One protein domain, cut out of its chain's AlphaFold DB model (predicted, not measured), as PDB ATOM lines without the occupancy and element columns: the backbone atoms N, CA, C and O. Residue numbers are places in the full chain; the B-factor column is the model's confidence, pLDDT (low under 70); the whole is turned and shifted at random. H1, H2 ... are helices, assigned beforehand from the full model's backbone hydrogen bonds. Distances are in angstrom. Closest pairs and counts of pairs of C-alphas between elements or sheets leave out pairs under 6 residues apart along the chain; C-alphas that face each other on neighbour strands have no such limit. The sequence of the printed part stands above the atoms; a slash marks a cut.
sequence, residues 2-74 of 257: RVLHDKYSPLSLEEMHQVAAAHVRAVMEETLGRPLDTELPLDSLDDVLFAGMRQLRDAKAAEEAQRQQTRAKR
ATOM      1  N   ARG A   2      27.977 -36.014  28.954       56.19
ATOM      2  CA  ARG A   2      26.579 -36.271  28.525       56.19
ATOM      3  C   ARG A   2      25.496 -35.619  29.409       56.19
ATOM      4  O   ARG A   2      24.717 -34.815  28.931       56.19
ATOM      5  N   VAL A   3      25.555 -35.835  30.726       59.06
ATOM      6  CA  VAL A   3      24.584 -35.273  31.699       59.06
ATOM      7  C   VAL A   3      24.594 -33.733  31.768       59.06
ATOM      8  O   VAL A   3      23.595 -33.119  32.124       59.06
ATOM      9  N   LEU A   4      25.724 -33.095  31.440       59.16
ATOM     10  CA  LEU A   4      25.836 -31.631  31.386       59.16
ATOM     11  C   LEU A   4      25.310 -31.084  30.054       59.16
ATOM     12  O   LEU A   4      24.640 -30.060  30.057       59.16
ATOM     13  N   HIS A   5      25.572 -31.776  28.946       57.00
ATOM     14  CA  HIS A   5      25.056 -31.419  27.626       57.00
ATOM     15  C   HIS A   5      23.519 -31.486  27.583       57.00
ATOM     16  O   HIS A   5      22.872 -30.508  27.220       57.00
ATOM     17  N   ASP A   6      22.934 -32.581  28.079       61.97
ATOM     18  CA  ASP A   6      21.480 -32.817  28.053       61.97
ATOM     19  C   ASP A   6      20.690 -31.870  28.982       61.97
ATOM     20  O   ASP A   6      19.476 -31.745  28.866       61.97
ATOM     21  N   LYS A   7      21.365 -31.175  29.910       60.91
ATOM     22  CA  LYS A   7      20.737 -30.209  30.829       60.91
ATOM     23  C   LYS A   7      20.603 -28.800  30.236       60.91
ATOM     24  O   LYS A   7      19.758 -28.034  30.694       60.91
ATOM     25  N   TYR A   8      21.444 -28.444  29.262       57.09
ATOM     26  CA  TYR A   8      21.514 -27.093  28.680       57.09
ATOM     27  C   TYR A   8      21.229 -27.058  27.171       57.09
ATOM     28  O   TYR A   8      21.222 -25.977  26.585       57.09
ATOM     29  N   SER A   9      20.974 -28.211  26.551       57.34
ATOM     30  CA  SER A   9      20.598 -28.338  25.144       57.34
ATOM     31  C   SER A   9      19.136 -28.788  25.021       57.34
ATOM     32  O   SER A   9      18.719 -29.677  25.761       57.34
ATOM     33  N   PRO A  10      18.344 -28.212  24.095       63.28
ATOM     34  CA  PRO A  10      16.967 -28.639  23.832       63.28
ATOM     35  C   PRO A  10      16.866 -30.019  23.156       63.28
ATOM     36  O   PRO A  10      15.773 -30.570  23.085       63.28
ATOM     37  N   LEU A  11      17.986 -30.560  22.666       61.44
ATOM     38  CA  LEU A  11      18.108 -31.896  22.083       61.44
ATOM     39  C   LEU A  11      19.152 -32.685  22.869       61.44
ATOM     40  O   LEU A  11      20.247 -32.174  23.144       61.44
ATOM     41  N   SER A  12      18.813 -33.924  23.213       72.88
ATOM     42  CA  SER A  12      19.743 -34.842  23.859       72.88
ATOM     43  C   SER A  12      20.901 -35.187  22.920       72.88
ATOM     44  O   SER A  12      20.788 -35.149  21.693       72.88
ATOM     45  N   LEU A  13      22.047 -35.538  23.498       65.69
ATOM     46  CA  LEU A  13      23.238 -35.899  22.727       65.69
ATOM     47  C   LEU A  13      22.996 -37.123  21.816       65.69
ATOM     48  O   LEU A  13      23.572 -37.207  20.734       65.69
ATOM     49  N   GLU A  14      22.108 -38.037  22.217       70.00
ATOM     50  CA  GLU A  14      21.691 -39.183  21.395       70.00
ATOM     51  C   GLU A  14      20.842 -38.759  20.192       70.00
ATOM     52  O   GLU A  14      21.102 -39.214  19.081       70.00
ATOM     53  N   GLU A  15      19.897 -37.831  20.370       72.31
ATOM     54  CA  GLU A  15      19.102 -37.288  19.259       72.31
ATOM     55  C   GLU A  15      19.984 -36.529  18.259       72.31
ATOM     56  O   GLU A  15      19.812 -36.670  17.049       72.31
ATOM     57  N   MET A  16      20.984 -35.776  18.732       70.62
ATOM     58  CA  MET A  16      21.944 -35.107  17.846       70.62
ATOM     59  C   MET A  16      22.772 -36.099  17.021       70.62
ATOM     60  O   MET A  16      22.992 -35.872  15.831       70.62
ATOM     61  N   HIS A  17      23.216 -37.205  17.624       72.44
ATOM     62  CA  HIS A  17      23.965 -38.245  16.917       72.44
ATOM     63  C   HIS A  17      23.097 -38.977  15.887       72.44
ATOM     64  O   HIS A  17      23.561 -39.227  14.777       72.44
ATOM     65  N   GLN A  18      21.828 -39.246  16.210       74.88
ATOM     66  CA  GLN A  18      20.875 -39.856  15.280       74.88
ATOM     67  C   GLN A  18      20.570 -38.943  14.086       74.88
ATOM     68  O   GLN A  18      20.559 -39.403  12.945       74.88
ATOM     69  N   VAL A  19      20.384 -37.640  14.318       78.50
ATOM     70  CA  VAL A  19      20.172 -36.660  13.239       78.50
ATOM     71  C   VAL A  19      21.413 -36.544  12.350       78.50
ATOM     72  O   VAL A  19      21.289 -36.506  11.126       78.50
ATOM     73  N   ALA A  20      22.613 -36.541  12.939       76.69
ATOM     74  CA  ALA A  20      23.865 -36.518  12.186       76.69
ATOM     75  C   ALA A  20      24.060 -37.791  11.340       76.69
ATOM     76  O   ALA A  20      24.399 -37.694  10.159       76.69
ATOM     77  N   ALA A  21      23.789 -38.971  11.908       77.62
ATOM     78  CA  ALA A  21      23.845 -40.245  11.193       77.62
ATOM     79  C   ALA A  21      22.835 -40.289  10.032       77.62
ATOM     80  O   ALA A  21      23.192 -40.668   8.917       77.62
ATOM     81  N   ALA A  22      21.601 -39.817  10.252       80.38
ATOM     82  CA  ALA A  22      20.571 -39.741   9.216       80.38
ATOM     83  C   ALA A  22      20.947 -38.784   8.073       80.38
ATOM     84  O   ALA A  22      20.731 -39.103   6.902       80.38
ATOM     85  N   HIS A  23      21.546 -37.632   8.392       82.69
ATOM     86  CA  HIS A  23      21.998 -36.674   7.385       82.69
ATOM     87  C   HIS A  23      23.127 -37.245   6.518       82.69
ATOM     88  O   HIS A  23      23.046 -37.210   5.291       82.69
ATOM     89  N   VAL A  24      24.155 -37.825   7.143       81.62
ATOM     90  CA  VAL A  24      25.284 -38.416   6.411       81.62
ATOM     91  C   VAL A  24      24.844 -39.625   5.593       81.62
ATOM     92  O   VAL A  24      25.318 -39.803   4.473       81.62
ATOM     93  N   ARG A  25      23.873 -40.403   6.084       82.25
ATOM     94  CA  ARG A  25      23.264 -41.492   5.320       82.25
ATOM     95  C   ARG A  25      22.631 -40.984   4.027       82.25
ATOM     96  O   ARG A  25      22.917 -41.545   2.975       82.25
ATOM     97  N   ALA A  26      21.826 -39.923   4.091       83.19
ATOM     98  CA  ALA A  26      21.173 -39.361   2.908       83.19
ATOM     99  C   ALA A  26      22.192 -38.901   1.849       83.19
ATOM    100  O   ALA A  26      22.059 -39.250   0.678       83.19
ATOM    101  N   VAL A  27      23.253 -38.202   2.273       83.75
ATOM    102  CA  VAL A  27      24.336 -37.757   1.378       83.75
ATOM    103  C   VAL A  27      25.065 -38.946   0.739       83.75
ATOM    104  O   VAL A  27      25.379 -38.923  -0.453       83.75
ATOM    105  N   MET A  28      25.321 -40.013   1.502       79.75
ATOM    106  CA  MET A  28      25.990 -41.211   0.985       79.75
ATOM    107  C   MET A  28      25.121 -41.991  -0.006       79.75
ATOM    108  O   MET A  28      25.633 -42.443  -1.028       79.75
ATOM    109  N   GLU A  29      23.823 -42.136   0.268       84.56
ATOM    110  CA  GLU A  29      22.874 -42.801  -0.634       84.56
ATOM    111  C   GLU A  29      22.704 -42.026  -1.950       84.56
ATOM    112  O   GLU A  29      22.676 -42.636  -3.020       84.56
ATOM    113  N   GLU A  30      22.681 -40.690  -1.890       83.38
ATOM    114  CA  GLU A  30      22.681 -39.818  -3.072       83.38
ATOM    115  C   GLU A  30      23.978 -39.965  -3.882       83.38
ATOM    116  O   GLU A  30      23.934 -40.174  -5.095       83.38
ATOM    117  N   THR A  31      25.135 -39.964  -3.212       79.50
ATOM    118  CA  THR A  31      26.449 -40.123  -3.865       79.50
ATOM    119  C   THR A  31      26.608 -41.496  -4.525       79.50
ATOM    120  O   THR A  31      27.227 -41.623  -5.581       79.50
ATOM    121  N   LEU A  32      26.059 -42.547  -3.910       76.62
ATOM    122  CA  LEU A  32      26.099 -43.908  -4.443       76.62
ATOM    123  C   LEU A  32      24.991 -44.177  -5.474       76.62
ATOM    124  O   LEU A  32      25.065 -45.186  -6.178       76.62
ATOM    125  N   GLY A  33      23.968 -43.317  -5.550       79.06
ATOM    126  CA  GLY A  33      22.777 -43.507  -6.384       79.06
ATOM    127  C   GLY A  33      21.932 -44.727  -5.992       79.06
ATOM    128  O   GLY A  33      21.137 -45.211  -6.798       79.06
ATOM    129  N   ARG A  34      22.141 -45.274  -4.788       79.81
ATOM    130  CA  ARG A  34      21.469 -46.473  -4.262       79.81
ATOM    131  C   ARG A  34      21.475 -46.464  -2.730       79.81
ATOM    132  O   ARG A  34      22.416 -45.924  -2.147       79.81
ATOM    133  N   PRO A  35      20.480 -47.093  -2.078       80.00
ATOM    134  CA  PRO A  35      20.449 -47.184  -0.623       80.00
ATOM    135  C   PRO A  35      21.666 -47.948  -0.078       80.00
ATOM    136  O   PRO A  35      22.224 -48.820  -0.759       80.00
ATOM    137  N   LEU A  36      22.070 -47.616   1.151       76.12
ATOM    138  CA  LEU A  36      23.074 -48.389   1.881       76.12
ATOM    139  C   LEU A  36      22.449 -49.728   2.271       76.12
ATOM    140  O   LEU A  36      21.478 -49.771   3.025       76.12
ATOM    141  N   ASP A  37      22.985 -50.813   1.721       70.06
ATOM    142  CA  ASP A  37      22.480 -52.164   1.954       70.06
ATOM    143  C   ASP A  37      23.317 -52.806   3.062       70.06
ATOM    144  O   ASP A  37      24.465 -53.207   2.853       70.06
ATOM    145  N   THR A  38      22.820 -52.770   4.298       69.31
ATOM    146  CA  THR A  38      23.562 -53.262   5.467       69.31
ATOM    147  C   THR A  38      22.614 -53.933   6.457       69.31
ATOM    148  O   THR A  38      21.585 -53.375   6.817       69.31
ATOM    149  N   GLU A  39      22.981 -55.129   6.925       64.62
ATOM    150  CA  GLU A  39      22.244 -55.884   7.956       64.62
ATOM    151  C   GLU A  39      22.470 -55.344   9.385       64.62
ATOM    152  O   GLU A  39      21.800 -55.759  10.329       64.62
ATOM    153  N   LEU A  40      23.435 -54.433   9.552       67.56
ATOM    154  CA  LEU A  40      23.791 -53.799  10.820       67.56
ATOM    155  C   LEU A  40      22.960 -52.524  11.042       67.56
ATOM    156  O   LEU A  40      22.671 -51.819  10.071       67.56
ATOM    157  N   PRO A  41      22.616 -52.191  12.300       67.62
ATOM    158  CA  PRO A  41      21.958 -50.929  12.622       67.62
ATOM    159  C   PRO A  41      22.840 -49.744  12.206       67.62
ATOM    160  O   PRO A  41      24.035 -49.730  12.485       67.62
ATOM    161  N   LEU A  42      22.248 -48.745  11.553       69.88
ATOM    162  CA  LEU A  42      22.921 -47.521  11.096       69.88
ATOM    163  C   LEU A  42      22.663 -46.372  12.087       69.88
ATOM    164  O   LEU A  42      22.247 -45.282  11.697       69.88
ATOM    165  N   ASP A  43      22.855 -46.650  13.377       69.69
ATOM    166  CA  ASP A  43      22.475 -45.743  14.472       69.69
ATOM    167  C   ASP A  43      23.588 -44.737  14.825       69.69
ATOM    168  O   ASP A  43      23.351 -43.753  15.529       69.69
ATOM    169  N   SER A  44      24.804 -44.972  14.322       76.25
ATOM    170  CA  SER A  44      25.976 -44.114  14.491       76.25
ATOM    171  C   SER A  44      26.476 -43.578  13.152       76.25
ATOM    172  O   SER A  44      26.408 -44.242  12.116       76.25
ATOM    173  N   LEU A  45      27.066 -42.384  13.195       75.75
ATOM    174  CA  LEU A  45      27.787 -41.792  12.073       75.75
ATOM    175  C   LEU A  45      28.883 -42.727  11.534       75.75
ATOM    176  O   LEU A  45      29.031 -42.871  10.319       75.75
ATOM    177  N   ASP A  46      29.625 -43.379  12.429       75.50
ATOM    178  CA  ASP A  46      30.721 -44.272  12.046       75.50
ATOM    179  C   ASP A  46      30.209 -45.513  11.301       75.50
ATOM    180  O   ASP A  46      30.831 -45.950  10.330       75.50
ATOM    181  N   ASP A  47      29.039 -46.029  11.691       80.38
ATOM    182  CA  ASP A  47      28.420 -47.201  11.061       80.38
ATOM    183  C   ASP A  47      27.977 -46.881   9.627       80.38
ATOM    184  O   ASP A  47      28.240 -47.649   8.697       80.38
ATOM    185  N   VAL A  48      27.386 -45.697   9.426       79.94
ATOM    186  CA  VAL A  48      26.993 -45.187   8.103       79.94
ATOM    187  C   VAL A  48      28.207 -44.986   7.196       79.94
ATOM    188  O   VAL A  48      28.191 -45.404   6.034       79.94
ATOM    189  N   LEU A  49      29.281 -44.382   7.713       81.56
ATOM    190  CA  LEU A  49      30.511 -44.163   6.949       81.56
ATOM    191  C   LEU A  49      31.191 -45.484   6.576       81.56
ATOM    192  O   LEU A  49      31.638 -45.649   5.438       81.56
ATOM    193  N   PHE A  50      31.247 -46.440   7.504       82.69
ATOM    194  CA  PHE A  50      31.836 -47.751   7.259       82.69
ATOM    195  C   PHE A  50      31.062 -48.531   6.189       82.69
ATOM    196  O   PHE A  50      31.666 -49.053   5.245       82.69
ATOM    197  N   ALA A  51      29.729 -48.553   6.287       83.62
ATOM    198  CA  ALA A  51      28.854 -49.172   5.295       83.62
ATOM    199  C   ALA A  51      29.018 -48.533   3.905       83.62
ATOM    200  O   ALA A  51      29.249 -49.237   2.917       83.62
ATOM    201  N   GLY A  52      28.997 -47.197   3.831       82.88
ATOM    202  CA  GLY A  52      29.182 -46.458   2.581       82.88
ATOM    203  C   GLY A  52      30.542 -46.709   1.927       82.88
ATOM    204  O   GLY A  52      30.614 -46.988   0.727       82.88
ATOM    205  N   MET A  53      31.628 -46.692   2.706       83.50
ATOM    206  CA  MET A  53      32.973 -46.971   2.192       83.50
ATOM    207  C   MET A  53      33.124 -48.409   1.688       83.50
ATOM    208  O   MET A  53      33.751 -48.629   0.647       83.50
ATOM    209  N   ARG A  54      32.537 -49.388   2.386       83.38
ATOM    210  CA  ARG A  54      32.529 -50.787   1.943       83.38
ATOM    211  C   ARG A  54      31.821 -50.929   0.596       83.38
ATOM    212  O   ARG A  54      32.398 -51.468  -0.345       83.38
ATOM    213  N   GLN A  55      30.621 -50.369   0.474       83.19
ATOM    214  CA  GLN A  55      29.811 -50.452  -0.740       83.19
ATOM    215  C   GLN A  55      30.459 -49.735  -1.939       83.19
ATOM    216  O   GLN A  55      30.320 -50.183  -3.081       83.19
ATOM    217  N   LEU A  56      31.209 -48.654  -1.693       82.25
ATOM    218  CA  LEU A  56      31.994 -47.952  -2.712       82.25
ATOM    219  C   LEU A  56      33.221 -48.759  -3.160       82.25
ATOM    220  O   LEU A  56      33.525 -48.815  -4.353       82.25
ATOM    221  N   ARG A  57      33.910 -49.419  -2.223       82.00
ATOM    222  CA  ARG A  57      35.029 -50.318  -2.533       82.00
ATOM    223  C   ARG A  57      34.568 -51.513  -3.364       82.00
ATOM    224  O   ARG A  57      35.221 -51.836  -4.352       82.00
ATOM    225  N   ASP A  58      33.438 -52.114  -3.006       83.88
ATOM    226  CA  ASP A  58      32.873 -53.255  -3.728       83.88
ATOM    227  C   ASP A  58      32.424 -52.853  -5.144       83.88
ATOM    228  O   ASP A  58      32.683 -53.578  -6.105       83.88
ATOM    229  N   ALA A  59      31.835 -51.661  -5.304       80.31
ATOM    230  CA  ALA A  59      31.487 -51.113  -6.618       80.31
ATOM    231  C   ALA A  59      32.724 -50.885  -7.501       80.31
ATOM    232  O   ALA A  59      32.743 -51.322  -8.652       80.31
ATOM    233  N   LYS A  60      33.780 -50.264  -6.956       81.69
ATOM    234  CA  LYS A  60      35.044 -50.062  -7.681       81.69
ATOM    235  C   LYS A  60      35.709 -51.385  -8.054       81.69
ATOM    236  O   LYS A  60      36.154 -51.536  -9.187       81.69
ATOM    237  N   ALA A  61      35.732 -52.359  -7.144       83.19
ATOM    238  CA  ALA A  61      36.299 -53.678  -7.412       83.19
ATOM    239  C   ALA A  61      35.525 -54.424  -8.514       83.19
ATOM    240  O   ALA A  61      36.138 -55.046  -9.384       83.19
ATOM    241  N   ALA A  62      34.191 -54.331  -8.523       81.69
ATOM    242  CA  ALA A  62      33.360 -54.903  -9.579       81.69
ATOM    243  C   ALA A  62      33.599 -54.220 -10.937       81.69
ATOM    244  O   ALA A  62      33.734 -54.903 -11.956       81.69
ATOM    245  N   GLU A  63      33.719 -52.891 -10.958       81.81
ATOM    246  CA  GLU A  63      34.016 -52.131 -12.172       81.81
ATOM    247  C   GLU A  63      35.418 -52.450 -12.715       81.81
ATOM    248  O   GLU A  63      35.589 -52.689 -13.913       81.81
ATOM    249  N   GLU A  64      36.428 -52.530 -11.848       79.94
ATOM    250  CA  GLU A  64      37.782 -52.939 -12.220       79.94
ATOM    251  C   GLU A  64      37.817 -54.374 -12.748       79.94
ATOM    252  O   GLU A  64      38.431 -54.621 -13.788       79.94
ATOM    253  N   ALA A  65      37.109 -55.309 -12.109       79.12
ATOM    254  CA  ALA A  65      36.988 -56.680 -12.593       79.12
ATOM    255  C   ALA A  65      36.306 -56.735 -13.972       79.12
ATOM    256  O   ALA A  65      36.751 -57.469 -14.858       79.12
ATOM    257  N   GLN A  66      35.275 -55.918 -14.208       79.38
ATOM    258  CA  GLN A  66      34.601 -55.825 -15.504       79.38
ATOM    259  C   GLN A  66      35.501 -55.191 -16.579       79.38
ATOM    260  O   GLN A  66      35.543 -55.677 -17.716       79.38
ATOM    261  N   ARG A  67      36.281 -54.160 -16.228       75.69
ATOM    262  CA  ARG A  67      37.297 -53.530 -17.095       75.69
ATOM    263  C   ARG A  67      38.439 -54.495 -17.426       75.69
ATOM    264  O   ARG A  67      38.888 -54.551 -18.571       75.69
ATOM    265  N   GLN A  68      38.892 -55.295 -16.465       72.69
ATOM    266  CA  GLN A  68      39.905 -56.328 -16.685       72.69
ATOM    267  C   GLN A  68      39.365 -57.466 -17.554       72.69
ATOM    268  O   GLN A  68      40.037 -57.871 -18.497       72.69
ATOM    269  N   GLN A  69      38.130 -57.927 -17.331       72.19
ATOM    270  CA  GLN A  69      37.500 -58.930 -18.194       72.19
ATOM    271  C   GLN A  69      37.285 -58.421 -19.623       72.19
ATOM    272  O   GLN A  69      37.491 -59.176 -20.571       72.19
ATOM    273  N   THR A  70      36.900 -57.158 -19.815       67.25
ATOM    274  CA  THR A  70      36.784 -56.566 -21.160       67.25
ATOM    275  C   THR A  70      38.146 -56.367 -21.820       67.25
ATOM    276  O   THR A  70      38.267 -56.625 -23.015       67.25
ATOM    277  N   ARG A  71      39.197 -55.998 -21.074       62.19
ATOM    278  CA  ARG A  71      40.580 -55.956 -21.584       62.19
ATOM    279  C   ARG A  71      41.124 -57.345 -21.937       62.19
ATOM    280  O   ARG A  71      41.721 -57.484 -22.993       62.19
ATOM    281  N   ALA A  72      40.859 -58.370 -21.130       61.31
ATOM    282  CA  ALA A  72      41.279 -59.747 -21.400       61.31
ATOM    283  C   ALA A  72      40.494 -60.397 -22.558       61.31
ATOM    284  O   ALA A  72      41.034 -61.218 -23.295       61.31
ATOM    285  N   LYS A  73      39.221 -60.017 -22.754       59.19
ATOM    286  CA  LYS A  73      38.384 -60.466 -23.884       59.19
ATOM    287  C   LYS A  73      38.617 -59.668 -25.172       59.19
ATOM    288  O   LYS A  73      38.165 -60.096 -26.238       59.19
ATOM    289  N   ARG A  74      39.316 -58.529 -25.114       56.44
ATOM    290  CA  ARG A  74      39.771 -57.817 -26.313       56.44
ATOM    291  C   ARG A  74      40.860 -58.657 -26.974       56.44
ATOM    292  O   ARG A  74      41.995 -58.697 -26.519       56.44
TER     293      ARG A  74
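What this domain is: This is residues 2 to 74 of the 257 residues of an uncharacterized protein of Betaproteobacteria bacterium (UniProt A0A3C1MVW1). Two long helices, H2 and H3, run the same way side by side but shifted along each other, overlapping only in part, in a long rod; a short helix, H1, sits crosswise at the far end beside the beginning of H2. After H2 the chain folds back through a long loop, residues 33 to 44, to begin H3 beside Ala 21 of H2, and the far part of H3, with residues 60 to 74 standing free, sticks out at the other end. The printed part has 73 residues with three named helices, H1, H2 and H3 in that order, and no named strand; the class is all helix. The whole is extended, with a radius of gyration of the C-alphas of 18.1 A and spans of 66 by 18 by 17 A.

Where its parts are: H1 is residues 2 to 8, from C-alpha 2 at (26.579, -36.271, 28.525). H2 is residues 13 to 32 and measures 28.5 A from first to last C-alpha; its C-alpha 13 is at (23.238, -35.899, 22.727). H3, the longest helix, is residues 45 to 73 and measures 41.9 A from first to last C-alpha; it ends with C-alpha 73 at (38.384, -60.466, -23.884).

How they stand to each other: H1 and H2 only just touch, with 3 pairs of C-alphas within 8 A, and H2 does so with residue 13 alone. Their closest C-alphas are those of Asp 6 and Leu 13, 6.4 A apart, and their lines are about perpendicular, at 81 degrees. H2 and H3 touch, with 13 pairs of C-alphas within 8 A, and H3 does so with residues 45 to 56 alone. Their closest C-alphas are those of Ala 21 and Leu 45, 4.3 A apart. Their lines stand at a shallow tilt of 15 degrees, and they run the same way. H1 and H3 are apart. In H2 and H3 every O i to N i+4 pair is within hydrogen-bond range; in H1 1 of 3 such pairs is, beside 3 of 4 O i to N i+3 pairs.

The domain as a whole: The C-alphas of Lys 7 and Arg 74 are the two farthest apart, at 66.3 A. Without residues 60 to 74, of which 60 to 73 belong to H3, the body spans 44 by 18 by 14 A. The printed part has no cut. The link from H1 to H2 is tight, with 4 residues between them, and the link from H2 to H3 is long, with 12. The mean pLDDT of the printed part is 74.1, and it is under 70 at residues 2 to 11, residue 13, residues 38 to 43 and residues 70 to 74.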